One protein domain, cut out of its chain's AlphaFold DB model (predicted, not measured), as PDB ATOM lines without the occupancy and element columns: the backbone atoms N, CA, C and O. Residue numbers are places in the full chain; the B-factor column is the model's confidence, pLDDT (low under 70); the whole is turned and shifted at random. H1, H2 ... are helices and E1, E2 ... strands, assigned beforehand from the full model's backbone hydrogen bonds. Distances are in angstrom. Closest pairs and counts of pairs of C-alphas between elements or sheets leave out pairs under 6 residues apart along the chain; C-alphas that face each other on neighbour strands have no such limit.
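Overview. This is residues 21 to 57 and 59 to 63 of the 64 residues of the protein "CheY-like chemotaxis protein" of Rhizobium giardinii (UniProt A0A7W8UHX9). The chain folds back and forth in a small zigzag: helix H1 stands at one side and helix H2 at the other, with the strand E1 running between them. The last strand, E2, runs past one side of this row, near H1 and E1 but paired with neither. The printed part has 42 residues, with two named helices and two named strands in the order H1, E1, H2, E2; the two strands form no sheet with each other, and the class is mixed, helices and strands. It is compact, with a radius of gyration of the C-alphas of 10.3 A, and the C-alphas span 25 by 21 by 12 A.

Arrangement. Start from the longest helix, H1, residues 21 to 33, and go on along the chain to the strand E1, residues 37 to 41. Between these two, 7 pairs of C-alphas are within 8 A, and the closest are those of Thr 32 and Val 38, 5.8 A apart. From E1 go on to H2, residues 44 to 53: the closest C-alphas of E1 and H2 are those of Ala 41 and Ala 47, 5.6 A apart, with 1 pair within 8 A. H1 and H2 are apart. Then look for E2, residues 59 to 62, which is near H1 and near E1, with 7 pairs of C-alphas within 10 A to each and no pair within 8 A. H2 and E2 are apart. E1 and E2 pair with no named strand. In the backbones of H1 and H2, every O i to N i+4 pair is within hydrogen-bond range.

Along the chain. Find C-alpha 21 at (199.946, 216.922, 178.561); from there H1 runs 18.3 A to C-alpha 33 at (185.412, 206.227, 181.567). After a tight link of 3 residues, E1 runs 13.5 A from Ala 37 to Ala 41. A tight link of 2 residues leads to H2, which runs 14.3 A from Ala 44 to His 53. E2 runs 10.0 A from Leu 59 to C-alpha 62 at (193.627, 214.615, 167.958).

Size, cuts and confidence. The outline is rounded, but only just. The two C-alphas farthest apart are those of Leu 22 and Pro 55, at 26.7 A, while those of Pro 21 and Asp 63, the first and last printed, are 12.1 A apart. Look for the cut in the link from H2 to E2: residue 58 is not printed, and C-alphas 57 and 59 are 5.8 A apart across it. The mean pLDDT of the printed part of this model is 91.1, and no printed residue is under 70.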
ATOM      1  N   PRO A  21     200.077 218.087 177.678       88.38
ATOM      2  CA  PRO A  21     199.946 216.922 178.561       88.38
ATOM      3  C   PRO A  21     198.724 216.958 179.486       88.38
ATOM      4  O   PRO A  21     198.234 215.915 179.909       88.38
ATOM      5  N   LEU A  22     198.247 218.156 179.837       92.56
ATOM      6  CA  LEU A  22     197.064 218.315 180.684       92.56
ATOM      7  C   LEU A  22     195.775 217.972 179.929       92.56
ATOM      8  O   LEU A  22     194.883 217.370 180.522       92.56
ATOM      9  N   ILE A  23     195.691 218.332 178.644       91.81
ATOM     10  CA  ILE A  23     194.537 218.026 177.790       91.81
ATOM     11  C   ILE A  23     194.539 216.538 177.443       91.81
ATOM     12  O   ILE A  23     193.491 215.894 177.518       91.81
ATOM     13  N   LEU A  24     195.722 215.979 177.162       92.38
ATOM     14  CA  LEU A  24     195.910 214.548 176.940       92.38
ATOM     15  C   LEU A  24     195.352 213.719 178.101       92.38
ATOM     16  O   LEU A  24     194.517 212.847 177.877       92.38
ATOM     17  N   MET A  25     195.755 214.043 179.337       92.19
ATOM     18  CA  MET A  25     195.299 213.338 180.541       92.19
ATOM     19  C   MET A  25     193.785 213.446 180.749       92.19
ATOM     20  O   MET A  25     193.126 212.441 181.003       92.19
ATOM     21  N   ASP A  26     193.226 214.654 180.632       94.69
ATOM     22  CA  ASP A  26     191.789 214.892 180.818       94.69
ATOM     23  C   ASP A  26     190.958 214.134 179.768       94.69
ATOM     24  O   ASP A  26     189.995 213.435 180.090       94.69
ATOM     25  N   THR A  27     191.389 214.186 178.506       93.50
ATOM     26  CA  THR A  27     190.739 213.479 177.397       93.50
ATOM     27  C   THR A  27     190.869 211.964 177.546       93.50
ATOM     28  O   THR A  27     189.895 211.237 177.339       93.50
ATOM     29  N   ALA A  28     192.043 211.469 177.945       93.81
ATOM     30  CA  ALA A  28     192.268 210.047 178.160       93.81
ATOM     31  C   ALA A  28     191.383 209.491 179.283       93.81
ATOM     32  O   ALA A  28     190.762 208.438 179.108       93.81
ATOM     33  N   ASP A  29     191.249 210.215 180.395       94.56
ATOM     34  CA  ASP A  29     190.360 209.834 181.495       94.56
ATOM     35  C   ASP A  29     188.884 209.841 181.068       94.56
ATOM     36  O   ASP A  29     188.128 208.930 181.424       94.56
ATOM     37  N   MET A  30     188.454 210.829 180.274       92.88
ATOM     38  CA  MET A  30     187.084 210.869 179.751       92.88
ATOM     39  C   MET A  30     186.773 209.654 178.876       92.88
ATOM     40  O   MET A  30     185.770 208.977 179.103       92.88
ATOM     41  N   VAL A  31     187.646 209.343 177.918       91.88
ATOM     42  CA  VAL A  31     187.436 208.240 176.969       91.88
ATOM     43  C   VAL A  31     187.552 206.878 177.669       91.88
ATOM     44  O   VAL A  31     186.765 205.968 177.395       91.88
ATOM     45  N   THR A  32     188.454 206.748 178.646       92.50
ATOM     46  CA  THR A  32     188.573 205.537 179.478       92.50
ATOM     47  C   THR A  32     187.291 205.286 180.275       92.50
ATOM     48  O   THR A  32     186.808 204.155 180.337       92.50
ATOM     49  N   ASN A  33     186.679 206.337 180.835       91.94
ATOM     50  CA  ASN A  33     185.412 206.227 181.567       91.94
ATOM     51  C   ASN A  33     184.221 205.807 180.685       91.94
ATOM     52  O   ASN A  33     183.241 205.275 181.211       91.94
ATOM     53  N   GLU A  34     184.300 205.991 179.365       90.56
ATOM     54  CA  GLU A  34     183.295 205.488 178.417       90.56
ATOM     55  C   GLU A  34     183.476 203.996 178.067       90.56
ATOM     56  O   GLU A  34     182.629 203.412 177.390       90.56
ATOM     57  N   GLY A  35     184.530 203.347 178.580       90.56
ATOM     58  CA  GLY A  35     184.784 201.913 178.411       90.56
ATOM     59  C   GLY A  35     185.711 201.562 177.246       90.56
ATOM     60  O   GLY A  35     185.682 200.426 176.767       90.56
ATOM     61  N   PHE A  36     186.511 202.522 176.781       91.81
ATOM     62  CA  PHE A  36     187.555 202.296 175.785       91.81
ATOM     63  C   PHE A  36     188.896 201.962 176.443       91.81
ATOM     64  O   PHE A  36     189.238 202.478 177.506       91.81
ATOM     65  N   ALA A  37     189.700 201.162 175.746       92.12
ATOM     66  CA  ALA A  37     191.118 201.016 176.037       92.12
ATOM     67  C   ALA A  37     191.875 202.186 175.390       92.12
ATOM     68  O   ALA A  37     192.092 202.191 174.176       92.12
ATOM     69  N   VAL A  38     192.239 203.182 176.198       92.69
ATOM     70  CA  VAL A  38     192.901 204.401 175.723       92.69
ATOM     71  C   VAL A  38     194.413 204.226 175.628       92.69
ATOM     72  O   VAL A  38     195.056 203.703 176.536       92.69
ATOM     73  N   PHE A  39     194.975 204.716 174.528       93.50
ATOM     74  CA  PHE A  39     196.401 204.921 174.331       93.50
ATOM     75  C   PHE A  39     196.672 206.401 174.120       93.50
ATOM     76  O   PHE A  39     195.955 207.073 173.385       93.50
ATOM     77  N   GLU A  40     197.720 206.892 174.762       94.25
ATOM     78  CA  GLU A  40     198.111 208.294 174.736       94.25
ATOM     79  C   GLU A  40     199.331 208.472 173.828       94.25
ATOM     80  O   GLU A  40     200.290 207.697 173.890       94.25
ATOM     81  N   ALA A  41     199.312 209.512 173.005       93.56
ATOM     82  CA  ALA A  41     200.451 209.960 172.224       93.56
ATOM     83  C   ALA A  41     200.584 211.481 172.348       93.56
ATOM     84  O   ALA A  41     199.595 212.202 172.398       93.56
ATOM     85  N   THR A  42     201.818 211.976 172.375       91.19
ATOM     86  CA  THR A  42     202.098 213.429 172.395       91.19
ATOM     87  C   THR A  42     202.559 213.950 171.039       91.19
ATOM     88  O   THR A  42     202.792 215.139 170.858       91.19
ATOM     89  N   THR A  43     202.729 213.046 170.072       90.56
ATOM     90  CA  THR A  43     203.226 213.358 168.737       90.56
ATOM     91  C   THR A  43     202.494 212.538 167.681       90.56
ATOM     92  O   THR A  43     202.054 211.409 167.920       90.56
ATOM     93  N   ALA A  44     202.414 213.087 166.468       89.75
ATOM     94  CA  ALA A  44     201.851 212.382 165.321       89.75
ATOM     95  C   ALA A  44     202.665 211.136 164.929       89.75
ATOM     96  O   ALA A  44     202.106 210.176 164.405       89.75
ATOM     97  N   GLU A  45     203.978 211.132 165.179       92.75
ATOM     98  CA  GLU A  45     204.863 210.004 164.869       92.75
ATOM     99  C   GLU A  45     204.547 208.794 165.754       92.75
ATOM    100  O   GLU A  45     204.368 207.687 165.237       92.75
ATOM    101  N   ASP A  46     204.388 209.014 167.062       91.12
ATOM    102  CA  ASP A  46     203.994 207.969 168.012       91.12
ATOM    103  C   ASP A  46     202.589 207.449 167.707       91.12
ATOM    104  O   ASP A  46     202.358 206.235 167.664       91.12
ATOM    105  N   ALA A  47     201.660 208.361 167.408       91.19
ATOM    106  CA  ALA A  47     200.300 208.008 167.030       91.19
ATOM    107  C   ALA A  47     200.269 207.151 165.756       91.19
ATOM    108  O   ALA A  47     199.609 206.113 165.696       91.19
ATOM    109  N   TYR A  48     201.026 207.546 164.734       92.00
ATOM    110  CA  TYR A  48     201.103 206.811 163.478       92.00
ATOM    111  C   TYR A  48     201.749 205.432 163.657       92.00
ATOM    112  O   TYR A  48     201.261 204.433 163.112       92.00
ATOM    113  N   ALA A  49     202.818 205.349 164.455       92.94
ATOM    114  CA  ALA A  49     203.432 204.078 164.812       92.94
ATOM    115  C   ALA A  49     202.424 203.166 165.525       92.94
ATOM    116  O   ALA A  49     202.323 201.987 165.176       92.94
ATOM    117  N   PHE A  50     201.628 203.702 166.452       90.88
ATOM    118  CA  PHE A  50     200.579 202.950 167.135       90.88
ATOM    119  C   PHE A  50     199.515 202.425 166.161       90.88
ATOM    120  O   PHE A  50     199.276 201.219 166.117       90.88
ATOM    121  N   LEU A  51     198.942 203.289 165.314       89.75
ATOM    122  CA  LEU A  51     197.922 202.904 164.327       89.75
ATOM    123  C   LEU A  51     198.417 201.821 163.361       89.75
ATOM    124  O   LEU A  51     197.655 200.939 162.965       89.75
ATOM    125  N   THR A  52     199.706 201.850 163.017       91.50
ATOM    126  CA  THR A  52     200.331 200.837 162.154       91.50
ATOM    127  C   THR A  52     200.359 199.453 162.814       91.50
ATOM    128  O   THR A  52     200.159 198.443 162.139       91.50
ATOM    129  N   HIS A  53     200.584 199.390 164.129       89.56
ATOM    130  CA  HIS A  53     200.608 198.135 164.889       89.56
ATOM    131  C   HIS A  53     199.216 197.704 165.379       89.56
ATOM    132  O   HIS A  53     198.980 196.513 165.593       89.56
ATOM    133  N   HIS A  54     198.288 198.653 165.514       88.38
ATOM    134  CA  HIS A  54     196.938 198.458 166.034       88.38
ATOM    135  C   HIS A  54     195.876 198.925 165.022       88.38
ATOM    136  O   HIS A  54     195.137 199.877 165.282       88.38
ATOM    137  N   PRO A  55     195.712 198.219 163.884       82.94
ATOM    138  CA  PRO A  55     194.707 198.568 162.873       82.94
ATOM    139  C   PRO A  55     193.259 198.387 163.361       82.94
ATOM    140  O   PRO A  55     192.325 198.770 162.668       82.94
ATOM    141  N   SER A  56     193.059 197.780 164.536       86.44
ATOM    142  CA  SER A  56     191.760 197.651 165.209       86.44
ATOM    143  C   SER A  56     191.408 198.850 166.097       86.44
ATOM    144  O   SER A  56     190.492 198.741 166.901       86.44
ATOM    145  N   THR A  57     192.140 199.962 165.994       89.00
ATOM    146  CA  THR A  57     191.784 201.217 166.670       89.00
ATOM    147  C   THR A  57     190.461 201.737 166.108       89.00
ATOM    148  O   THR A  57     190.331 201.917 164.898       89.00
ATOM    149  N   LEU A  59     188.701 204.533 167.504       89.94
ATOM    150  CA  LEU A  59     188.611 205.967 167.738       89.94
ATOM    151  C   LEU A  59     190.008 206.596 167.730       89.94
ATOM    152  O   LEU A  59     190.909 206.120 168.412       89.94
ATOM    153  N   LEU A  60     190.175 207.673 166.965       91.62
ATOM    154  CA  LEU A  60     191.350 208.539 166.999       91.62
ATOM    155  C   LEU A  60     190.884 209.938 167.399       91.62
ATOM    156  O   LEU A  60     190.051 210.525 166.708       91.62
ATOM    157  N   PHE A  61     191.426 210.450 168.493       90.88
ATOM    158  CA  PHE A  61     191.206 211.804 168.977       90.88
ATOM    159  C   PHE A  61     192.511 212.585 168.823       90.88
ATOM    160  O   PHE A  61     193.554 212.111 169.258       90.88
ATOM    161  N   THR A  62     192.467 213.740 168.169       90.94
ATOM    162  CA  THR A  62     193.627 214.615 167.958       90.94
ATOM    163  C   THR A  62     193.157 216.060 167.941       90.94
ATOM    164  O   THR A  62     192.108 216.330 167.345       90.94
ATOM    165  N   ASP A  63     193.912 216.968 168.557       82.44
ATOM    166  CA  ASP A  63     193.803 218.389 168.213       82.44
ATOM    167  C   ASP A  63     194.509 218.643 166.863       82.44
ATOM    168  O   ASP A  63     195.369 217.852 166.452       82.44
TER     169      ASP A  63